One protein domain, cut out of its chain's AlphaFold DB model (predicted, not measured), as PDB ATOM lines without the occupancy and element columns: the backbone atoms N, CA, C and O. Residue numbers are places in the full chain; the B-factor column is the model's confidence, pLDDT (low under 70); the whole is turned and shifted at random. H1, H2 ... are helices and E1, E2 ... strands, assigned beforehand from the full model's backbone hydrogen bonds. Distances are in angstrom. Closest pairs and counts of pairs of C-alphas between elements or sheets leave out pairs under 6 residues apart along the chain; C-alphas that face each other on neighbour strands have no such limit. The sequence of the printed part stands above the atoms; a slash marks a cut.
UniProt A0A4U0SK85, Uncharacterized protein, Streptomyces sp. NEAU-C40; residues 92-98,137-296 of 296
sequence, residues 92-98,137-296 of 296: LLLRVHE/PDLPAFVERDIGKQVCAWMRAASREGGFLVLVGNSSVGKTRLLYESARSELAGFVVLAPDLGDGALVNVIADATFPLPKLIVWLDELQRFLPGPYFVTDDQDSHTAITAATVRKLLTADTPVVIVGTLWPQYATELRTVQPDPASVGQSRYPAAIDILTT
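This is residues 92 to 98 and 137 to 296 of the 296 residues of an uncharacterized protein of Streptomyces sp. NEAU-C40 (UniProt A0A4U0SK85). A sheet of four parallel strands makes the middle of the body, with H1 and H2 over one face and H4 over the other; H3 and H6 pack on H4. A long loop, with residues 275 to 276 paired with 284 to 285, reaches far from the body towards Ala 280. The printed part has 167 residues, under half of them in named elements: six helices and four strands in the order H1 E1 H2 E2 H3 E3 H4 E4 H5 H6, class mixed. The sheet's order is E1 E4 E3 E2. The whole is compact, with a radius of gyration of the C-alphas of 16.5 A and spans of 57 by 39 by 33 A.

E1, residues 163 to 168, and E2, residues 191 to 193, are edge strands; E4, residues 258 to 264, and E3, residues 216 to 220, are inner strands. Within hydrogen-bond range are N 165 and O 260 of E1 and E4, 2.9 A, N 259 and O 216 of E4 and E3, 2.8 A, and N 217 and O 191 of E3 and E2, 2.8 A. H1, residues 148 to 161, and H2, residues 175 to 186, are on the same face of the sheet, at heights of 9.5 A and 10.0 A. They touch at a steep tilt of 53 degrees, the closest C-alphas being those of Cys 152 and Ser 182, 5.2 A. H4, residues 245 to 252, is on the opposite face, at a height of 9.6 A. H3, residues 200 to 208, only grazes the sheet and touches H4, closest at C-alphas of Asn 204 and Thr 247, 5.4 A. H6, residues 288 to 294, touches H4 at a shallow tilt of 16 degrees, closest at C-alphas of Ala 245 and Ile 293, 4.6 A. H5, residues 266 to 271, only grazes the sheet. E2, H3, E3 and E3, H4, E4 are strand-helix-strand units, two parallel neighbour strands with a helix between them along the chain; E1, H2, E2 is a split one, with E4 and E3 between its strands. The three crossovers are right-handed. Every O i to N i+4 pair is within hydrogen-bond range in H2, H3, H4, H5 and H6; in H1, 8 of 10 are.

H1 begins at C-alpha 148 (332.623, 278.012, 131.704) and is 19.9 A long; H2 is 16.4 A. E4 is 19.6 A and E1 16.3 A. H6 ends at C-alpha 294 (349.978, 276.574, 119.534).

The C-alphas of Pro 137 and Ala 280 are the two farthest apart, 59.0 A. Residues 99 to 136 are not printed; C-alphas 98 and 137 are 9.4 A apart across the cut. The links E3 to H4 and H5 to H6 are long. Residues 92 to 93, 97 to 98 and 234 to 239 have pLDDT under 70.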
ATOM      1  N   LEU A  92     347.192 278.670 145.494       55.56
ATOM      2  CA  LEU A  92     348.464 279.394 145.423       55.56
ATOM      3  C   LEU A  92     349.503 278.791 144.459       55.56
ATOM      4  O   LEU A  92     350.133 279.552 143.725       55.56
ATOM      5  N   LEU A  93     349.651 277.463 144.402       65.88
ATOM      6  CA  LEU A  93     350.572 276.790 143.468       65.88
ATOM      7  C   LEU A  93     350.120 276.977 142.011       65.88
ATOM      8  O   LEU A  93     350.932 277.092 141.099       65.88
ATOM      9  N   LEU A  94     348.809 277.104 141.812       73.69
ATOM     10  CA  LEU A  94     348.170 277.400 140.529       73.69
ATOM     11  C   LEU A  94     347.832 278.888 140.372       73.69
ATOM     12  O   LEU A  94     347.082 279.256 139.468       73.69
ATOM     13  N   ARG A  95     348.383 279.747 141.247       74.38
ATOM     14  CA  ARG A  95     348.201 281.213 141.272       74.38
ATOM     15  C   ARG A  95     346.757 281.682 141.438       74.38
ATOM     16  O   ARG A  95     346.382 282.794 141.073       74.38
ATOM     17  N   VAL A  96     345.934 280.833 142.026       71.19
ATOM     18  CA  VAL A  96     344.595 281.118 142.513       71.19
ATOM     19  C   VAL A  96     344.688 281.470 143.996       71.19
ATOM     20  O   VAL A  96     344.848 280.612 144.853       71.19
ATOM     21  N   HIS A  97     344.607 282.754 144.319       68.12
ATOM     22  CA  HIS A  97     344.745 283.196 145.704       68.12
ATOM     23  C   HIS A  97     343.607 282.684 146.595       68.12
ATOM     24  O   HIS A  97     342.434 282.718 146.207       68.12
ATOM     25  N   GLU A  98     343.979 282.231 147.792       62.53
ATOM     26  CA  GLU A  98     343.038 281.861 148.844       62.53
ATOM     27  C   GLU A  98     342.222 283.062 149.307       62.53
ATOM     28  O   GLU A  98     342.633 284.221 149.163       62.53
ATOM     29  N   PRO A 137     335.865 275.635 148.903       70.56
ATOM     30  CA  PRO A 137     335.435 276.426 150.052       70.56
ATOM     31  C   PRO A 137     336.562 277.268 150.663       70.56
ATOM     32  O   PRO A 137     336.260 278.246 151.346       70.56
ATOM     33  N   ASP A 138     337.829 276.921 150.412       74.81
ATOM     34  CA  ASP A 138     338.994 277.663 150.912       74.81
ATOM     35  C   ASP A 138     339.287 278.905 150.038       74.81
ATOM     36  O   ASP A 138     340.173 279.720 150.311       74.81
ATOM     37  N   LEU A 139     338.509 279.086 148.968       78.94
ATOM     38  CA  LEU A 139     338.669 280.145 147.993       78.94
ATOM     39  C   LEU A 139     337.411 281.034 147.914       78.94
ATOM     40  O   LEU A 139     336.314 280.601 148.272       78.94
ATOM     41  N   PRO A 140     337.515 282.279 147.404       81.12
ATOM     42  CA  PRO A 140     336.344 283.136 147.246       81.12
ATOM     43  C   PRO A 140     335.271 282.472 146.379       81.12
ATOM     44  O   PRO A 140     335.596 281.784 145.408       81.12
ATOM     45  N   ALA A 141     333.998 282.725 146.701       83.12
ATOM     46  CA  ALA A 141     332.868 282.164 145.968       83.12
ATOM     47  C   ALA A 141     333.016 282.402 144.456       83.12
ATOM     48  O   ALA A 141     333.115 283.542 143.988       83.12
ATOM     49  N   PHE A 142     333.046 281.312 143.693       85.38
ATOM     50  CA  PHE A 142     333.230 281.376 142.254       85.38
ATOM     51  C   PHE A 142     331.944 281.815 141.554       85.38
ATOM     52  O   PHE A 142     330.868 281.261 141.780       85.38
ATOM     53  N   VAL A 143     332.070 282.806 140.671       86.94
ATOM     54  CA  VAL A 143     330.998 283.230 139.769       86.94
ATOM     55  C   VAL A 143     331.253 282.615 138.400       86.94
ATOM     56  O   VAL A 143     332.271 282.914 137.766       86.94
ATOM     57  N   GLU A 144     330.308 281.783 137.963       87.00
ATOM     58  CA  GLU A 144     330.349 281.097 136.672       87.00
ATOM     59  C   GLU A 144     330.540 282.090 135.520       87.00
ATOM     60  O   GLU A 144     329.945 283.173 135.491       87.00
ATOM     61  N   ARG A 145     331.390 281.712 134.561       88.19
ATOM     62  CA  ARG A 145     331.707 282.531 133.386       88.19
ATOM     63  C   ARG A 145     330.900 282.078 132.175       88.19
ATOM     64  O   ARG A 145     330.484 280.930 132.077       88.19
ATOM     65  N   ASP A 146     330.712 282.992 131.235       90.56
ATOM     66  CA  ASP A 146     330.012 282.784 129.963       90.56
ATOM     67  C   ASP A 146     330.498 281.547 129.188       90.56
ATOM     68  O   ASP A 146     329.686 280.772 128.678       90.56
ATOM     69  N   ILE A 147     331.812 281.317 129.157       92.69
ATOM     70  CA  ILE A 147     332.421 280.152 128.500       92.69
ATOM     71  C   ILE A 147     332.607 278.940 129.426       92.69
ATOM     72  O   ILE A 147     333.082 277.902 128.969       92.69
ATOM     73  N   GLY A 148     332.249 279.027 130.711       93.44
ATOM     74  CA  GLY A 148     332.623 278.012 131.704       93.44
ATOM     75  C   GLY A 148     332.065 276.624 131.398       93.44
ATOM     76  O   GLY A 148     332.813 275.652 131.350       93.44
ATOM     77  N   LYS A 149     330.795 276.539 130.990       93.94
ATOM     78  CA  LYS A 149     330.192 275.282 130.509       93.94
ATOM     79  C   LYS A 149     330.938 274.653 129.328       93.94
ATOM     80  O   LYS A 149     331.020 273.430 129.254       93.94
ATOM     81  N   GLN A 150     331.458 275.468 128.407       96.62
ATOM     82  CA  GLN A 150     332.219 274.976 127.252       96.62
ATOM     83  C   GLN A 150     333.577 274.433 127.700       96.62
ATOM     84  O   GLN A 150     333.979 273.360 127.257       96.62
ATOM     85  N   VAL A 151     334.240 275.126 128.632       96.88
ATOM     86  CA  VAL A 151     335.502 274.677 129.234       96.88
ATOM     87  C   VAL A 151     335.308 273.363 129.997       96.88
ATOM     88  O   VAL A 151     336.066 272.425 129.763       96.88
ATOM     89  N   CYS A 152     334.265 273.233 130.824       96.06
ATOM     90  CA  CYS A 152     333.962 271.978 131.523       96.06
ATOM     91  C   CYS A 152     333.655 270.835 130.546       96.06
ATOM     92  O   CYS A 152     334.169 269.730 130.703       96.06
ATOM     93  N   ALA A 153     332.856 271.088 129.505       96.38
ATOM     94  CA  ALA A 153     332.565 270.077 128.489       96.38
ATOM     95  C   ALA A 153     333.837 269.612 127.760       96.38
ATOM     96  O   ALA A 153     334.017 268.410 127.552       96.38
ATOM     97  N   TRP A 154     334.735 270.546 127.425       97.88
ATOM     98  CA  TRP A 154     336.028 270.234 126.823       97.88
ATOM     99  C   TRP A 154     336.904 269.407 127.774       97.88
ATOM    100  O   TRP A 154     337.388 268.347 127.385       97.88
ATOM    101  N   MET A 155     337.038 269.812 129.043       97.44
ATOM    102  CA  MET A 155     337.840 269.078 130.033       97.44
ATOM    103  C   MET A 155     337.292 267.677 130.303       97.44
ATOM    104  O   MET A 155     338.062 266.729 130.438       97.44
ATOM    105  N   ARG A 156     335.967 267.508 130.306       96.81
ATOM    106  CA  ARG A 156     335.342 266.189 130.428       96.81
ATOM    107  C   ARG A 156     335.734 265.261 129.283       96.81
ATOM    108  O   ARG A 156     335.958 264.073 129.513       96.81
ATOM    109  N   ALA A 157     335.812 265.779 128.058       97.06
ATOM    110  CA  ALA A 157     336.300 265.011 126.915       97.06
ATOM    111  C   ALA A 157     337.798 264.706 127.068       97.06
ATOM    112  O   ALA A 157     338.193 263.540 127.017       97.06
ATOM    113  N   ALA A 158     338.597 265.723 127.402       96.62
ATOM    114  CA  ALA A 158     340.037 265.602 127.619       96.62
ATOM    115  C   ALA A 158     340.408 264.650 128.776       96.62
ATOM    116  O   ALA A 158     341.483 264.061 128.774       96.62
ATOM    117  N   SER A 159     339.505 264.398 129.732       96.38
ATOM    118  CA  SER A 159     339.729 263.417 130.808       96.38
ATOM    119  C   SER A 159     339.950 261.976 130.306       96.38
ATOM    120  O   SER A 159     340.485 261.131 131.040       96.38
ATOM    121  N   ARG A 160     339.513 261.686 129.070       95.56
ATOM    122  CA  ARG A 160     339.640 260.381 128.406       95.56
ATOM    123  C   ARG A 160     340.752 260.335 127.366       95.56
ATOM    124  O   ARG A 160     341.360 259.285 127.220       95.56
ATOM    125  N   GLU A 161     340.985 261.435 126.660       93.75
ATOM    126  CA  GLU A 161     341.835 261.466 125.458       93.75
ATOM    127  C   GLU A 161     343.080 262.349 125.625       93.75
ATOM    128  O   GLU A 161     343.976 262.314 124.792       93.75
ATOM    129  N   GLY A 162     343.165 263.122 126.708       96.56
ATOM    130  CA  GLY A 162     344.117 264.220 126.815       96.56
ATOM    131  C   GLY A 162     343.694 265.415 125.958       96.56
ATOM    132  O   GLY A 162     342.596 265.452 125.399       96.56
ATOM    133  N   GLY A 163     344.544 266.434 125.889       97.12
ATOM    134  CA  GLY A 163     344.310 267.588 125.021       97.12
ATOM    135  C   GLY A 163     345.063 268.835 125.454       97.12
ATOM    136  O   GLY A 163     345.572 268.914 126.572       97.12
ATOM    137  N   PHE A 164     345.089 269.838 124.578       97.75
ATOM    138  CA  PHE A 164     345.706 271.133 124.843       97.75
ATOM    139  C   PHE A 164     344.669 272.263 124.758       97.75
ATOM    140  O   PHE A 164     344.062 272.482 123.711       97.75
ATOM    141  N   LEU A 165     344.454 272.985 125.865       97.19
ATOM    142  CA  LEU A 165     343.535 274.122 125.949       97.19
ATOM    143  C   LEU A 165     344.271 275.396 126.358       97.19
ATOM    144  O   LEU A 165     344.920 275.452 127.401       97.19
ATOM    145  N   VAL A 166     344.079 276.466 125.589       96.56
ATOM    146  CA  VAL A 166     344.593 277.798 125.924       96.56
ATOM    147  C   VAL A 166     343.435 278.777 126.061       96.56
ATOM    148  O   VAL A 166     342.715 279.031 125.096       96.56
ATOM    149  N   LEU A 167     343.271 279.375 127.243       96.19
ATOM    150  CA  LEU A 167     342.329 280.480 127.427       96.19
ATOM    151  C   LEU A 167     342.999 281.808 127.089       96.19
ATOM    152  O   LEU A 167     343.938 282.239 127.764       96.19
ATOM    153  N   VAL A 168     342.470 282.489 126.075       95.62
ATOM    154  CA  VAL A 168     342.929 283.818 125.666       95.62
ATOM    155  C   VAL A 168     341.986 284.880 126.220       95.62
ATOM    156  O   VAL A 168     340.777 284.813 126.028       95.62
ATOM    157  N   GLY A 169     342.528 285.883 126.904       94.12
ATOM    158  CA  GLY A 169     341.717 286.983 127.425       94.12
ATOM    159  C   GLY A 169     342.524 288.005 128.210       94.12
ATOM    160  O   GLY A 169     343.649 287.729 128.638       94.12
ATOM    161  N   ASN A 170     341.944 289.188 128.406       91.50
ATOM    162  CA  ASN A 170     342.595 290.313 129.081       91.50
ATOM    163  C   ASN A 170     343.053 289.966 130.510       91.50
ATOM    164  O   ASN A 170     342.680 288.938 131.088       91.50
ATOM    165  N   SER A 171     343.890 290.825 131.094       87.00
ATOM    166  CA  SER A 171     344.294 290.670 132.493       87.00
ATOM    167  C   SER A 171     343.071 290.674 133.421       87.00
ATOM    168  O   SER A 171     342.078 291.346 133.155       87.00
ATOM    169  N   SER A 172     343.140 289.903 134.508       84.19
ATOM    170  CA  SER A 172     342.152 289.901 135.600       84.19
ATOM    171  C   SER A 172     340.706 289.511 135.242       84.19
ATOM    172  O   SER A 172     339.811 289.648 136.070       84.19
ATOM    173  N   VAL A 173     340.450 288.934 134.061       88.06
ATOM    174  CA  VAL A 173     339.106 288.427 133.693       88.06
ATOM    175  C   VAL A 173     338.752 287.072 134.330       88.06
ATOM    176  O   VAL A 173     337.664 286.549 134.112       88.06
ATOM    177  N   GLY A 174     339.660 286.492 135.124       90.06
ATOM    178  CA  GLY A 174     339.428 285.235 135.842       90.06
ATOM    179  C   GLY A 174     339.776 283.956 135.071       90.06
ATOM    180  O   GLY A 174     339.240 282.908 135.409       90.06
ATOM    181  N   LYS A 175     340.672 284.010 134.071       93.19
ATOM    182  CA  LYS A 175     341.106 282.835 133.278       93.19
ATOM    183  C   LYS A 175     341.634 281.697 134.154       93.19
ATOM    184  O   LYS A 175     341.139 280.581 134.074       93.19
ATOM    185  N   THR A 176     342.593 282.014 135.021       92.06
ATOM    186  CA  THR A 176     343.237 281.061 135.936       92.06
ATOM    187  C   THR A 176     342.215 280.449 136.888       92.06
ATOM    188  O   THR A 176     342.183 279.236 137.068       92.06
ATOM    189  N   ARG A 177     341.295 281.271 137.417       91.50
ATOM    190  CA  ARG A 177     340.219 280.782 138.281       91.50
ATOM    191  C   ARG A 177     339.249 279.859 137.542       91.50
ATOM    192  O   ARG A 177     338.884 278.824 138.084       91.50
ATOM    193  N   LEU A 178     338.849 280.217 136.324       93.56
ATOM    194  CA  LEU A 178     337.954 279.389 135.524       93.56
ATOM    195  C   LEU A 178     338.587 278.031 135.195       93.56
ATOM    196  O   LEU A 178     337.927 277.007 135.361       93.56
ATOM    197  N   LEU A 179     339.858 278.015 134.770       94.56
ATOM    198  CA  LEU A 179     340.589 276.767 134.534       94.56
ATOM    199  C   LEU A 179     340.641 275.908 135.795       94.56
ATOM    200  O   LEU A 179     340.446 274.702 135.708       94.56
ATOM    201  N   TYR A 180     340.869 276.525 136.956       93.12
ATOM    202  CA  TYR A 180     341.038 275.803 138.213       93.12
ATOM    203  C   TYR A 180     339.750 275.095 138.621       93.12
ATOM    204  O   TYR A 180     339.765 273.895 138.874       93.12
ATOM    205  N   GLU A 181     338.629 275.815 138.619       91.62
ATOM    206  CA  GLU A 181     337.332 275.249 139.002       91.62
ATOM    207  C   GLU A 181     336.871 274.174 138.018       91.62
ATOM    208  O   GLU A 181     336.394 273.115 138.423       91.62
ATOM    209  N   SER A 182     337.092 274.407 136.720       93.81
ATOM    210  CA  SER A 182     336.760 273.427 135.683       93.81
ATOM    211  C   SER A 182     337.607 272.157 135.830       93.81
ATOM    212  O   SER A 182     337.074 271.051 135.780       93.81
ATOM    213  N   ALA A 183     338.916 272.298 136.074       93.69
ATOM    214  CA  ALA A 183     339.824 271.168 136.244       93.69
ATOM    215  C   ALA A 183     339.543 270.411 137.547       93.69
ATOM    216  O   ALA A 183     339.528 269.185 137.555       93.69
ATOM    217  N   ARG A 184     339.254 271.117 138.642       90.50
ATOM    218  CA  ARG A 184     338.851 270.499 139.910       90.50
ATOM    219  C   ARG A 184     337.563 269.690 139.749       90.50
ATOM    220  O   ARG A 184     337.480 268.586 140.277       90.50
ATOM    221  N   SER A 185     336.590 270.208 138.999       91.31
ATOM    222  CA  SER A 185     335.315 269.527 138.743       91.31
ATOM    223  C   SER A 185     335.464 268.307 137.827       91.31
ATOM    224  O   SER A 185     334.915 267.247 138.115       91.31
ATOM    225  N   GLU A 186     336.188 268.434 136.712       95.00
ATOM    226  CA  GLU A 186     336.189 267.421 135.642       95.00
ATOM    227  C   GLU A 186     337.429 266.508 135.652       95.00
ATOM    228  O   GLU A 186     337.404 265.424 135.069       95.00
ATOM    229  N   LEU A 187     338.514 266.916 136.320       94.19
ATOM    230  CA  LEU A 187     339.821 266.247 136.309       94.19
ATOM    231  C   LEU A 187     340.345 265.918 137.721       94.19
ATOM    232  O   LEU A 187     341.540 265.694 137.877       94.19
ATOM    233  N   ALA A 188     339.483 265.811 138.741       88.44
ATOM    234  CA  ALA A 188     339.853 265.544 140.147       88.44
ATOM    235  C   ALA A 188     340.844 264.376 140.379       88.44
ATOM    236  O   ALA A 188     341.577 264.352 141.365       88.44
ATOM    237  N   GLY A 189     340.867 263.383 139.484       87.81
ATOM    238  CA  GLY A 189     341.786 262.239 139.552       87.81
ATOM    239  C   GLY A 189     343.170 262.465 138.932       87.81
ATOM    240  O   GLY A 189     343.982 261.541 138.951       87.81
ATOM    241  N   PHE A 190     343.431 263.635 138.349       93.81
ATOM    242  CA  PHE A 190     344.694 263.969 137.699       93.81
ATOM    243  C   PHE A 190     345.676 264.580 138.704       93.81
ATOM    244  O   PHE A 190     345.294 265.373 139.571       93.81
ATOM    245  N   VAL A 191     346.956 264.232 138.565       93.31
ATOM    246  CA  VAL A 191     348.048 264.943 139.247       93.31
ATOM    247  C   VAL A 191     348.404 266.206 138.473       93.31
ATOM    248  O   VAL A 191     348.220 266.253 137.259       93.31
ATOM    249  N   VAL A 192     348.904 267.231 139.156       92.81
ATOM    250  CA  VAL A 192     349.202 268.529 138.542       92.81
ATOM    251  C   VAL A 192     350.698 268.810 138.577       92.81
ATOM    252  O   VAL A 192     351.315 268.788 139.638       92.81
ATOM    253  N   LEU A 193     351.256 269.123 137.410       92.75
ATOM    254  CA  LEU A 193     352.583 269.694 137.229       92.75
ATOM    255  C   LEU A 193     352.429 271.169 136.846       92.75
ATOM    256  O   LEU A 193     351.961 271.477 135.750       92.75
ATOM    257  N   ALA A 194     352.839 272.073 137.732       92.44
ATOM    258  CA  ALA A 194     352.824 273.513 137.489       92.44
ATOM    259  C   ALA A 194     354.257 274.059 137.603       92.44
ATOM    260  O   ALA A 194     354.690 274.376 138.715       92.44
ATOM    261  N   PRO A 195     355.030 274.090 136.501       90.38
ATOM    262  CA  PRO A 195     356.397 274.598 136.531       90.38
ATOM    263  C   PRO A 195     356.437 276.081 136.912       90.38
ATOM    264  O   PRO A 195     355.490 276.835 136.660       90.38
ATOM    265  N   ASP A 196     357.571 276.512 137.464       87.06
ATOM    266  CA  ASP A 196     357.857 277.934 137.622       87.06
ATOM    267  C   ASP A 196     357.851 278.632 136.255       87.06
ATOM    268  O   ASP A 196     358.112 278.023 135.214       87.06
ATOM    269  N   LEU A 197     357.532 279.928 136.237       86.69
ATOM    270  CA  LEU A 197     357.420 280.671 134.980       86.69
ATOM    271  C   LEU A 197     358.702 280.582 134.165       86.69
ATOM    272  O   LEU A 197     359.750 281.046 134.602       86.69
ATOM    273  N   GLY A 198     358.580 280.062 132.950       85.12
ATOM    274  CA  GLY A 198     359.701 279.914 132.034       85.12
ATOM    275  C   GLY A 198     360.569 278.680 132.270       85.12
ATOM    276  O   GLY A 198     361.461 278.449 131.458       85.12
ATOM    277  N   ASP A 199     360.311 277.853 133.289       88.50
ATOM    278  CA  ASP A 199     360.938 276.524 133.414       88.50
ATOM    279  C   ASP A 199     360.201 275.494 132.542       88.50
ATOM    280  O   ASP A 199     359.567 274.544 133.006       88.50
ATOM    281  N   GLY A 200     360.263 275.687 131.226       90.56
ATOM    282  CA  GLY A 200     359.792 274.688 130.269       90.56
ATOM    283  C   GLY A 200     360.697 273.457 130.202       90.56
ATOM    284  O   GLY A 200     360.263 272.414 129.717       90.56
ATOM    285  N   ALA A 201     361.926 273.518 130.727       90.06
ATOM    286  CA  ALA A 201     362.810 272.359 130.742       90.06
ATOM    287  C   ALA A 201     362.328 271.263 131.703       90.06
ATOM    288  O   ALA A 201     362.512 270.090 131.384       90.06
ATOM    289  N   LEU A 202     361.653 271.594 132.811       90.69
ATOM    290  CA  LEU A 202     360.963 270.580 133.623       90.69
ATOM    291  C   LEU A 202     359.926 269.802 132.799       90.69
ATOM    292  O   LEU A 202     359.870 268.577 132.873       90.69
ATOM    293  N   VAL A 203     359.149 270.504 131.974       94.06
ATOM    294  CA  VAL A 203     358.128 269.895 131.110       94.06
ATOM    295  C   VAL A 203     358.769 269.053 130.006       94.06
ATOM    296  O   VAL A 203     358.315 267.940 129.756       94.06
ATOM    297  N   ASN A 204     359.836 269.557 129.376       94.56
ATOM    298  CA  ASN A 204     360.589 268.831 128.348       94.56
ATOM    299  C   ASN A 204     361.129 267.506 128.891       94.56
ATOM    300  O   ASN A 204     360.861 266.455 128.323       94.56
ATOM    301  N   VAL A 205     361.799 267.552 130.043       91.88
ATOM    302  CA  VAL A 205     362.383 266.368 130.675       91.88
ATOM    303  C   VAL A 205     361.308 265.347 131.075       91.88
ATOM    304  O   VAL A 205     361.507 264.150 130.904       91.88
ATOM    305  N   ILE A 206     360.149 265.791 131.574       91.25
ATOM    306  CA  ILE A 206     359.040 264.879 131.905       91.25
ATOM    307  C   ILE A 206     358.436 264.240 130.647       91.25
ATOM    308  O   ILE A 206     358.026 263.086 130.698       91.25
ATOM    309  N   ALA A 207     358.384 264.956 129.523       93.31
ATOM    310  CA  ALA A 207     357.909 264.394 128.259       93.31
ATOM    311  C   ALA A 207     358.891 263.394 127.630       93.31
ATOM    312  O   ALA A 207     358.473 262.549 126.839       93.31
ATOM    313  N   ASP A 208     360.180 263.520 127.948       90.88
ATOM    314  CA  ASP A 208     361.238 262.617 127.491       90.88
ATOM    315  C   ASP A 208     361.399 261.384 128.392       90.88
ATOM    316  O   ASP A 208     362.033 260.415 127.987       90.88
ATOM    317  N   ALA A 209     360.781 261.381 129.575       85.81
ATOM    318  CA  ALA A 209     360.773 260.228 130.459       85.81
ATOM    319  C   ALA A 209     360.144 258.994 129.790       85.81
ATOM    320  O   ALA A 209     359.111 259.068 129.121       85.81
ATOM    321  N   THR A 210     360.747 257.833 130.022       84.00
ATOM    322  CA  THR A 210     360.305 256.543 129.480       84.00
ATOM    323  C   THR A 210     359.401 255.765 130.438       84.00
ATOM    324  O   THR A 210     358.757 254.792 130.035       84.00
ATOM    325  N   PHE A 211     359.301 256.195 131.701       82.75
ATOM    326  CA  PHE A 211     358.350 255.633 132.656       82.75
ATOM    327  C   PHE A 211     356.899 256.041 132.336       82.75
ATOM    328  O   PHE A 211     356.652 257.134 131.822       82.75
ATOM    329  N   PRO A 212     355.904 255.193 132.664       83.38
ATOM    330  CA  PRO A 212     354.506 255.515 132.412       83.38
ATOM    331  C   PRO A 212     354.084 256.740 133.224       83.38
ATOM    332  O   PRO A 212     354.181 256.755 134.456       83.38
ATOM    333  N   LEU A 213     353.587 257.760 132.529       88.50
ATOM    334  CA  LEU A 213     353.028 258.941 133.171       88.50
ATOM    335  C   LEU A 213     351.693 258.589 133.852       88.50
ATOM    336  O   LEU A 213     350.958 257.715 133.391       88.50
ATOM    337  N   PRO A 214     351.350 259.231 134.980       91.81
ATOM    338  CA  PRO A 214     349.985 259.216 135.486       91.81
ATOM    339  C   PRO A 214     349.086 260.109 134.616       91.81
ATOM    340  O   PRO A 214     349.566 260.913 133.819       91.81
ATOM    341  N   LYS A 215     347.768 260.061 134.852       95.31
ATOM    342  CA  LYS A 215     346.856 261.103 134.356       95.31
ATOM    343  C   LYS A 215     347.327 262.467 134.862       95.31
ATOM    344  O   LYS A 215     347.289 262.714 136.071       95.31
ATOM    345  N   LEU A 216     347.791 263.317 133.954       95.69
ATOM    346  CA  LEU A 216     348.587 264.499 134.279       95.69
ATOM    347  C   LEU A 216     347.938 265.768 133.730       95.69
ATOM    348  O   LEU A 216     347.541 265.815 132.570       95.69
ATOM    349  N   ILE A 217     347.862 266.804 134.558       97.19
ATOM    350  CA  ILE A 217     347.602 268.176 134.127       97.19
ATOM    351  C   ILE A 217     348.939 268.909 134.086       97.19
ATOM    352  O   ILE A 217     349.614 269.006 135.109       97.19
ATOM    353  N   VAL A 218     349.300 269.461 132.931       96.56
ATOM    354  CA  VAL A 218     350.431 270.389 132.803       96.56
ATOM    355  C   VAL A 218     349.878 271.807 132.782       96.56
ATOM    356  O   VAL A 218     349.155 272.188 131.860       96.56
ATOM    357  N   TRP A 219     350.187 272.580 133.819       96.25
ATOM    358  CA  TRP A 219     349.624 273.905 134.051       96.25
ATOM    359  C   TRP A 219     350.608 275.009 133.653       96.25
ATOM    360  O   TRP A 219     351.526 275.342 134.398       96.25
ATOM    361  N   LEU A 220     350.400 275.599 132.477       94.94
ATOM    362  CA  LEU A 220     351.258 276.623 131.876       94.94
ATOM    363  C   LEU A 220     350.579 277.998 131.934       94.94
ATOM    364  O   LEU A 220     350.165 278.564 130.916       94.94
ATOM    365  N   ASP A 221     350.411 278.524 133.147       90.62
ATOM    366  CA  ASP A 221     349.867 279.871 133.335       90.62
ATOM    367  C   ASP A 221     350.808 280.923 132.738       90.62
ATOM    368  O   ASP A 221     352.023 280.821 132.881       90.62
ATOM    369  N   GLU A 222     350.254 281.937 132.069       91.75
ATOM    370  CA  GLU A 222     351.039 282.874 131.256       91.75
ATOM    371  C   GLU A 222     351.915 282.157 130.212       91.75
ATOM    372  O   GLU A 222     353.130 282.353 130.139       91.75
ATOM    373  N   LEU A 223     351.272 281.345 129.368       94.56
ATOM    374  CA  LEU A 223     351.881 280.461 128.372       94.56
ATOM    375  C   LEU A 223     352.971 281.141 127.527       94.56
ATOM    376  O   LEU A 223     353.954 280.495 127.179       94.56
ATOM    377  N   GLN A 224     352.858 282.443 127.236       93.81
ATOM    378  CA  GLN A 224     353.883 283.195 126.499       93.81
ATOM    379  C   GLN A 224     355.284 283.121 127.124       93.81
ATOM    380  O   GLN A 224     356.262 283.317 126.409       93.81
ATOM    381  N   ARG A 225     355.388 282.845 128.430       92.69
ATOM    382  CA  ARG A 225     356.668 282.696 129.133       92.69
ATOM    383  C   ARG A 225     357.301 281.323 128.960       92.69
ATOM    384  O   ARG A 225     358.451 281.161 129.331       92.69
ATOM    385  N   PHE A 226     356.575 280.354 128.413       93.62
ATOM    386  CA  PHE A 226     357.074 279.011 128.123       93.62
ATOM    387  C   PHE A 226     357.318 278.791 126.627       93.62
ATOM    388  O   PHE A 226     357.947 277.807 126.251       93.62
ATOM    389  N   LEU A 227     356.827 279.686 125.768       94.50
ATOM    390  CA  LEU A 227     356.980 279.588 124.320       94.50
ATOM    391  C   LEU A 227     358.251 280.302 123.851       94.50
ATOM    392  O   LEU A 227     358.557 281.375 124.369       94.50
ATOM    393  N   PRO A 228     358.953 279.785 122.829       91.75
ATOM    394  CA  PRO A 228     360.063 280.505 122.217       91.75
ATOM    395  C   PRO A 228     359.539 281.776 121.537       91.75
ATOM    396  O   PRO A 228     358.671 281.715 120.670       91.75
ATOM    397  N   GLY A 229     360.050 282.945 121.914       89.19
ATOM    398  CA  GLY A 229     359.546 284.202 121.372       89.19
ATOM    399  C   GLY A 229     359.961 285.420 122.191       89.19
ATOM    400  O   GLY A 229     360.808 285.317 123.074       89.19
ATOM    401  N   PRO A 230     359.353 286.586 121.929       88.00
ATOM    402  CA  PRO A 230     359.806 287.863 122.480       88.00
ATOM    403  C   PRO A 230     359.454 288.041 123.963       88.00
ATOM    404  O   PRO A 230     359.926 288.976 124.600       88.00
ATOM    405  N   TYR A 231     358.604 287.166 124.505       89.00
ATOM    406  CA  TYR A 231     358.150 287.190 125.898       89.00
ATOM    407  C   TYR A 231     358.792 286.091 126.747       89.00
ATOM    408  O   TYR A 231     358.492 285.979 127.937       89.00
ATOM    409  N   PHE A 232     359.658 285.287 126.131       87.31
ATOM    410  CA  PHE A 232     360.467 284.309 126.827       87.31
ATOM    411  C   PHE A 232     361.625 285.026 127.518       87.31
ATOM    412  O   PHE A 232     362.375 285.756 126.872       87.31
ATOM    413  N   VAL A 233     361.762 284.837 128.830       78.00
ATOM    414  CA  VAL A 233     362.879 285.404 129.587       78.00
ATOM    415  C   VAL A 233     363.994 284.369 129.614       78.00
ATOM    416  O   VAL A 233     363.856 283.333 130.252       78.00
ATOM    417  N   THR A 234     365.089 284.650 128.914       68.94
ATOM    418  CA  THR A 234     366.351 283.922 129.075       68.94
ATOM    419  C   THR A 234     367.137 284.595 130.195       68.94
ATOM    420  O   THR A 234     367.542 285.746 130.031       68.94
ATOM    421  N   ASP A 235     367.326 283.915 131.322       64.00
ATOM    422  CA  ASP A 235     368.330 284.306 132.318       64.00
ATOM    423  C   ASP A 235     369.557 283.392 132.169       64.00
ATOM    424  O   ASP A 235     369.417 282.236 131.762       64.00
ATOM    425  N   ASP A 236     370.744 283.904 132.499       57.28
ATOM    426  CA  ASP A 236     372.027 283.178 132.453       57.28
ATOM    427  C   ASP A 236     372.084 282.035 133.485       57.28
ATOM    428  O   ASP A 236     372.941 281.156 133.413       57.28
ATOM    429  N   GLN A 237     371.161 282.012 134.452       55.19
ATOM    430  CA  GLN A 237     370.985 280.884 135.360       55.19
ATOM    431  C   GLN A 237     370.160 279.786 134.682       55.19
ATOM    432  O   GLN A 237     368.944 279.829 134.807       55.19
ATOM    433  N   ASP A 238     370.819 278.851 133.977       54.78
ATOM    434  CA  ASP A 238     370.525 277.433 133.602       54.78
ATOM    435  C   ASP A 238     369.094 276.808 133.691       54.78
ATOM    436  O   ASP A 238     368.921 275.604 133.504       54.78
ATOM    437  N   SER A 239     368.031 277.553 133.979       58.66
ATOM    438  CA  SER A 239     366.721 277.049 134.413       58.66
ATOM    439  C   SER A 239     365.542 277.609 133.624       58.66
ATOM    440  O   SER A 239     364.442 277.082 133.761       58.66
ATOM    441  N   HIS A 240     365.746 278.590 132.740       77.31
ATOM    442  CA  HIS A 240     364.691 279.040 131.834       77.31
ATOM    443  C   HIS A 240     364.925 278.493 130.423       77.31
ATOM    444  O   HIS A 240     365.739 278.993 129.653       77.31
ATOM    445  N   THR A 241     364.181 277.446 130.064       88.44
ATOM    446  CA  THR A 241     364.156 276.875 128.705       88.44
ATOM    447  C   THR A 241     362.723 276.824 128.201       88.44
ATOM    448  O   THR A 241     361.824 276.446 128.946       88.44
ATOM    449  N   ALA A 242     362.497 277.174 126.937       92.88
ATOM    450  CA  ALA A 242     361.173 277.080 126.339       92.88
ATOM    451  C   ALA A 242     360.734 275.614 126.168       92.88
ATOM    452  O   ALA A 242     361.553 274.712 125.957       92.88
ATOM    453  N   ILE A 243     359.425 275.370 126.217       95.44
ATOM    454  CA  ILE A 243     358.876 274.080 125.798       95.44
ATOM    455  C   ILE A 243     359.005 273.923 124.283       95.44
ATOM    456  O   ILE A 243     359.004 274.906 123.539       95.44
ATOM    457  N   THR A 244     359.098 272.681 123.815       95.31
ATOM    458  CA  THR A 244     359.176 272.383 122.378       95.31
ATOM    459  C   THR A 244     357.862 271.813 121.846       95.31
ATOM    460  O   THR A 244     357.082 271.207 122.578       95.31
ATOM    461  N   ALA A 245     357.619 271.936 120.539       95.88
ATOM    462  CA  ALA A 245     356.464 271.286 119.914       95.88
ATOM    463  C   ALA A 245     356.551 269.749 119.995       95.88
ATOM    464  O   ALA A 245     355.532 269.068 120.072       95.88
ATOM    465  N   ALA A 246     357.767 269.188 120.013       95.69
ATOM    466  CA  ALA A 246     357.972 267.756 120.211       95.69
ATOM    467  C   ALA A 246     357.535 267.317 121.616       95.69
ATOM    468  O   ALA A 246     356.845 266.310 121.732       95.69
ATOM    469  N   THR A 247     357.858 268.107 122.643       96.06
ATOM    470  CA  THR A 247     357.402 267.914 124.029       96.06
ATOM    471  C   THR A 247     355.880 267.848 124.100       96.06
ATOM    472  O   THR A 247     355.327 266.893 124.637       96.06
ATOM    473  N   VAL A 248     355.190 268.832 123.510       96.94
ATOM    474  CA  VAL A 248     353.718 268.878 123.509       96.94
ATOM    475  C   VAL A 248     353.137 267.662 122.794       96.94
ATOM    476  O   VAL A 248     352.280 266.988 123.357       96.94
ATOM    477  N   ARG A 249     353.650 267.312 121.607       96.62
ATOM    478  CA  ARG A 249     353.208 266.110 120.886       96.62
ATOM    479  C   ARG A 249     353.403 264.837 121.705       96.62
ATOM    480  O   ARG A 249     352.454 264.076 121.828       96.62
ATOM    481  N   LYS A 250     354.591 264.629 122.288       95.44
ATOM    482  CA  LYS A 250     354.894 263.448 123.115       95.44
ATOM    483  C   LYS A 250     353.906 263.306 124.269       95.44
ATOM    484  O   LYS A 250     353.353 262.226 124.453       95.44
ATOM    485  N   LEU A 251     353.645 264.399 124.990       96.19
ATOM    486  CA  LEU A 251     352.689 264.418 126.098       96.19
ATOM    487  C   LEU A 251     351.264 264.094 125.636       96.19
ATOM    488  O   LEU A 251     350.590 263.287 126.267       96.19
ATOM    489  N   LEU A 252     350.810 264.683 124.527       95.69
ATOM    490  CA  LEU A 252     349.467 264.436 123.992       95.69
ATOM    491  C   LEU A 252     349.291 263.022 123.416       95.69
ATOM    492  O   LEU A 252     348.165 262.547 123.323       95.69
ATOM    493  N   THR A 253     350.382 262.344 123.051       94.94
ATOM    494  CA  THR A 253     350.370 260.952 122.569       94.94
ATOM    495  C   THR A 253     350.756 259.926 123.637       94.94
ATOM    496  O   THR A 253     350.996 258.769 123.298       94.94
ATOM    497  N   ALA A 254     350.873 260.330 124.905       93.81
ATOM    498  CA  ALA A 254     351.223 259.420 125.991       93.81
ATOM    499  C   ALA A 254     350.135 258.349 126.212       93.81
ATOM    500  O   ALA A 254     348.954 258.575 125.949       93.81
ATOM    501  N   ASP A 255     350.526 257.196 126.763       92.44
ATOM    502  CA  ASP A 255     349.610 256.071 127.023       92.44
ATOM    503  C   ASP A 255     348.479 256.423 128.007       92.44
ATOM    504  O   ASP A 255     347.410 255.808 128.006       92.44
ATOM    505  N   THR A 256     348.710 257.414 128.868       94.69
ATOM    506  CA  THR A 256     347.701 257.968 129.772       94.69
ATOM    507  C   THR A 256     347.301 259.375 129.345       94.69
ATOM    508  O   THR A 256     348.172 260.140 128.938       94.69
ATOM    509  N   PRO A 257     346.034 259.783 129.549       96.88
ATOM    510  CA  PRO A 257     345.584 261.134 129.229       96.88
ATOM    511  C   PRO A 257     346.433 262.222 129.898       96.88
ATOM    512  O   PRO A 257     346.502 262.288 131.130       96.88
ATOM    513  N   VAL A 258     347.015 263.105 129.086       97.69
ATOM    514  CA  VAL A 258     347.678 264.334 129.539       97.69
ATOM    515  C   VAL A 258     346.876 265.538 129.064       97.69
ATOM    516  O   VAL A 258     346.591 265.684 127.875       97.69
ATOM    517  N   VAL A 259     346.507 266.410 130.000       98.19
ATOM    518  CA  VAL A 259     345.787 267.654 129.721       98.19
ATOM    519  C   VAL A 259     346.729 268.827 129.944       98.19
ATOM    520  O   VAL A 259     347.134 269.115 131.066       98.19
ATOM    521  N   ILE A 260     347.073 269.531 128.876       98.00
ATOM    522  CA  ILE A 260     347.869 270.753 128.943       98.00
ATOM    523  C   ILE A 260     346.892 271.927 128.980       98.00
ATOM    524  O   ILE A 260     346.032 272.061 128.108       98.00
ATOM    525  N   VAL A 261     347.013 272.786 129.988       97.38
ATOM    526  CA  VAL A 261     346.215 274.011 130.096       97.38
ATOM    527  C   VAL A 261     347.126 275.218 130.176       97.38
ATOM    528  O   VAL A 261     348.147 275.191 130.855       97.38
ATOM    529  N   GLY A 262     346.746 276.296 129.503       95.81
ATOM    530  CA  GLY A 262     347.480 277.549 129.579       95.81
ATOM    531  C   GLY A 262     346.583 278.770 129.506       95.81
ATOM    532  O   GLY A 262     345.431 278.715 129.065       95.81
ATOM    533  N   THR A 263     347.130 279.903 129.928       95.62
ATOM    534  CA  THR A 263     346.490 281.207 129.753       95.62
ATOM    535  C   THR A 263     347.367 282.099 128.891       95.62
ATOM    536  O   THR A 263     348.590 282.046 128.965       95.62
ATOM    537  N   LEU A 264     346.752 282.925 128.050       94.31
ATOM    538  CA  LEU A 264     347.471 283.825 127.153       94.31
ATOM    539  C   LEU A 264     346.735 285.161 127.061       94.31
ATOM    540  O   LEU A 264     345.508 285.229 127.178       94.31
ATOM    541  N   TRP A 265     347.472 286.254 126.892       93.94
ATOM    542  CA  TRP A 265     346.859 287.565 126.673       93.94
ATOM    543  C   TRP A 265     346.660 287.814 125.175       93.94
ATOM    544  O   TRP A 265     347.511 287.389 124.389       93.94
ATOM    545  N   PRO A 266     345.588 288.512 124.753       94.00
ATOM    546  CA  PRO A 266     345.294 288.728 123.338       94.00
ATOM    547  C   PRO A 266     346.461 289.350 122.570       94.00
ATOM    548  O   PRO A 266     346.797 288.873 121.495       94.00
ATOM    549  N   GLN A 267     347.144 290.346 123.140       93.56
ATOM    550  CA  GLN A 267     348.292 290.984 122.491       93.56
ATOM    551  C   GLN A 267     349.459 290.016 122.249       93.56
ATOM    552  O   GLN A 267     350.084 290.073 121.197       93.56
ATOM    553  N   TYR A 268     349.715 289.089 123.174       93.38
ATOM    554  CA  TYR A 268     350.765 288.081 123.016       93.38
ATOM    555  C   TYR A 268     350.341 287.008 122.016       93.38
ATOM    556  O   TYR A 268     351.140 286.577 121.193       93.38
ATOM    557  N   ALA A 269     349.063 286.623 122.038       92.31
ATOM    558  CA  ALA A 269     348.479 285.711 121.064       92.31
ATOM    559  C   ALA A 269     348.560 286.260 119.631       92.31
ATOM    560  O   ALA A 269     348.797 285.483 118.704       92.31
ATOM    561  N   THR A 270     348.360 287.568 119.457       93.06
ATOM    562  CA  THR A 270     348.524 288.260 118.175       93.06
ATOM    563  C   THR A 270     349.993 288.331 117.781       93.06
ATOM    564  O   THR A 270     350.327 287.917 116.677       93.06
ATOM    565  N   GLU A 271     350.878 288.775 118.680       93.62
ATOM    566  CA  GLU A 271     352.301 288.951 118.355       93.62
ATOM    567  C   GLU A 271     352.991 287.633 117.990       93.62
ATOM    568  O   GLU A 271     353.764 287.575 117.036       93.62
ATOM    569  N   LEU A 272     352.670 286.542 118.691       92.19
ATOM    570  CA  LEU A 272     353.207 285.216 118.373       92.19
ATOM    571  C   LEU A 272     352.760 284.718 116.987       92.19
ATOM    572  O   LEU A 272     353.444 283.891 116.393       92.19
ATOM    573  N   ARG A 273     351.643 285.238 116.458       91.38
ATOM    574  CA  ARG A 273     351.098 284.941 115.121       91.38
ATOM    575  C   ARG A 273     351.521 285.946 114.052       91.38
ATOM    576  O   ARG A 273     351.103 285.803 112.903       91.38
ATOM    577  N   THR A 274     352.340 286.938 114.394       91.06
ATOM    578  CA  THR A 274     352.802 287.943 113.436       91.06
ATOM    579  C   THR A 274     353.654 287.293 112.343       91.06
ATOM    580  O   THR A 274     354.551 286.489 112.604       91.06
ATOM    581  N   VAL A 275     353.370 287.667 111.099       89.50
ATOM    582  CA  VAL A 275     354.091 287.228 109.902       89.50
ATOM    583  C   VAL A 275     355.025 288.349 109.457       89.50
ATOM    584  O   VAL A 275     354.607 289.505 109.374       89.50
ATOM    585  N   GLN A 276     356.285 288.025 109.176       83.38
ATOM    586  CA  GLN A 276     357.219 288.957 108.562       83.38
ATOM    587  C   GLN A 276     356.918 289.041 107.056       83.38
ATOM    588  O   GLN A 276     356.965 288.015 106.371       83.38
ATOM    589  N   PRO A 277     356.578 290.231 106.528       76.38
ATOM    590  CA  PRO A 277     356.327 290.384 105.106       76.38
ATOM    591  C   PRO A 277     357.642 290.234 104.342       76.38
ATOM    592  O   PRO A 277     358.573 291.013 104.539       76.38
ATOM    593  N   ASP A 278     357.695 289.237 103.464       76.81
ATOM    594  CA  ASP A 278     358.753 289.064 102.478       76.81
ATOM    595  C   ASP A 278     358.183 289.455 101.103       76.81
ATOM    596  O   ASP A 278     357.210 288.842 100.661       76.81
ATOM    597  N   PRO A 279     358.728 290.475 100.413       71.56
ATOM    598  CA  PRO A 279     358.238 290.877  99.095       71.56
ATOM    599  C   PRO A 279     358.391 289.788  98.017       71.56
ATOM    600  O   PRO A 279     357.783 289.918  96.955       71.56
ATOM    601  N   ALA A 280     359.175 288.732  98.264       76.31
ATOM    602  CA  ALA A 280     359.434 287.651  97.314       76.31
ATOM    603  C   ALA A 280     358.739 286.313  97.648       76.31
ATOM    604  O   ALA A 280     358.828 285.380  96.846       76.31
ATOM    605  N   SER A 281     358.040 286.182  98.786       72.50
ATOM    606  CA  SER A 281     357.410 284.917  99.198       72.50
ATOM    607  C   SER A 281     356.130 285.103 100.028       72.50
ATOM    608  O   SER A 281     355.769 286.210 100.424       72.50
ATOM    609  N   VAL A 282     355.393 284.009 100.275       72.62
ATOM    610  CA  VAL A 282     354.318 284.010 101.283       72.62
ATOM    611  C   VAL A 282     354.990 284.253 102.631       72.62
ATOM    612  O   VAL A 282     355.810 283.440 103.046       72.62
ATOM    613  N   GLY A 283     354.680 285.387 103.269       75.44
ATOM    614  CA  GLY A 283     355.386 285.856 104.461       75.44
ATOM    615  C   GLY A 283     355.606 284.758 105.507       75.44
ATOM    616  O   GLY A 283     354.725 283.938 105.779       75.44
ATOM    617  N   GLN A 284     356.796 284.750 106.103       83.06
ATOM    618  CA  GLN A 284     357.204 283.742 107.076       83.06
ATOM    619  C   GLN A 284     356.752 284.145 108.483       83.06
ATOM    620  O   GLN A 284     356.843 285.315 108.855       83.06
ATOM    621  N   SER A 285     356.263 283.196 109.289       87.94
ATOM    622  CA  SER A 285     355.964 283.485 110.699       87.94
ATOM    623  C   SER A 285     357.219 284.003 111.397       87.94
ATOM    624  O   SER A 285     358.299 283.433 111.242       87.94
ATOM    625  N   ARG A 286     357.073 285.069 112.188       90.12
ATOM    626  CA  ARG A 286     358.174 285.643 112.969       90.12
ATOM    627  C   ARG A 286     358.610 284.722 114.114       90.12
ATOM    628  O   ARG A 286     359.763 284.776 114.533       90.12
ATOM    629  N   TYR A 287     357.702 283.871 114.595       92.94
ATOM    630  CA  TYR A 287     357.922 282.944 115.710       92.94
ATOM    631  C   TYR A 287     357.401 281.538 115.361       92.94
ATOM    632  O   TYR A 287     356.454 281.052 115.984       92.94
ATOM    633  N   PRO A 288     358.007 280.854 114.370       92.31
ATOM    634  CA  PRO A 288     357.475 279.598 113.838       92.31
ATOM    635  C   PRO A 288     357.404 278.499 114.908       92.31
ATOM    636  O   PRO A 288     356.397 277.811 115.014       92.31
ATOM    637  N   ALA A 289     358.405 278.414 115.789       92.31
ATOM    638  CA  ALA A 289     358.424 277.424 116.863       92.31
ATOM    639  C   ALA A 289     357.296 277.618 117.900       92.31
ATOM    640  O   ALA A 289     356.787 276.637 118.438       92.31
ATOM    641  N   ALA A 290     356.872 278.859 118.175       92.94
ATOM    642  CA  ALA A 290     355.722 279.106 119.046       92.94
ATOM    643  C   ALA A 290     354.405 278.740 118.359       92.94
ATOM    644  O   ALA A 290     353.488 278.247 119.015       92.94
ATOM    645  N   ILE A 291     354.311 278.969 117.049       92.44
ATOM    646  CA  ILE A 291     353.132 278.605 116.265       92.44
ATOM    647  C   ILE A 291     352.958 277.101 116.216       92.44
ATOM    648  O   ILE A 291     351.870 276.640 116.542       92.44
ATOM    649  N   ASP A 292     354.025 276.355 115.937       93.19
ATOM    650  CA  ASP A 292     353.986 274.892 115.919       93.19
ATOM    651  C   ASP A 292     353.429 274.323 117.228       93.19
ATOM    652  O   ASP A 292     352.646 273.376 117.212       93.19
ATOM    653  N   ILE A 293     353.788 274.925 118.367       94.62
ATOM    654  CA  ILE A 293     353.255 274.545 119.679       94.62
ATOM    655  C   ILE A 293     351.765 274.880 119.786       94.62
ATOM    656  O   ILE A 293     350.976 274.032 120.187       94.62
ATOM    657  N   LEU A 294     351.364 276.102 119.425       91.88
ATOM    658  CA  LEU A 294     349.978 276.574 119.534       91.88
ATOM    659  C   LEU A 294     349.007 275.900 118.551       91.88
ATOM    660  O   LEU A 294     347.797 276.046 118.720       91.88
ATOM    661  N   THR A 295     349.518 275.221 117.523       88.25
ATOM    662  CA  THR A 295     348.726 274.500 116.515       88.25
ATOM    663  C   THR A 295     348.852 272.979 116.610       88.25
ATOM    664  O   THR A 295     348.362 272.298 115.711       88.25
ATOM    665  N   THR A 296     349.548 272.460 117.628       82.75
ATOM    666  CA  THR A 296     349.684 271.012 117.864       82.75
ATOM    667  C   THR A 296     348.351 270.378 118.253       82.75
ATOM    668  O   THR A 296     347.573 271.031 118.985       82.75
TER     669      THR A 296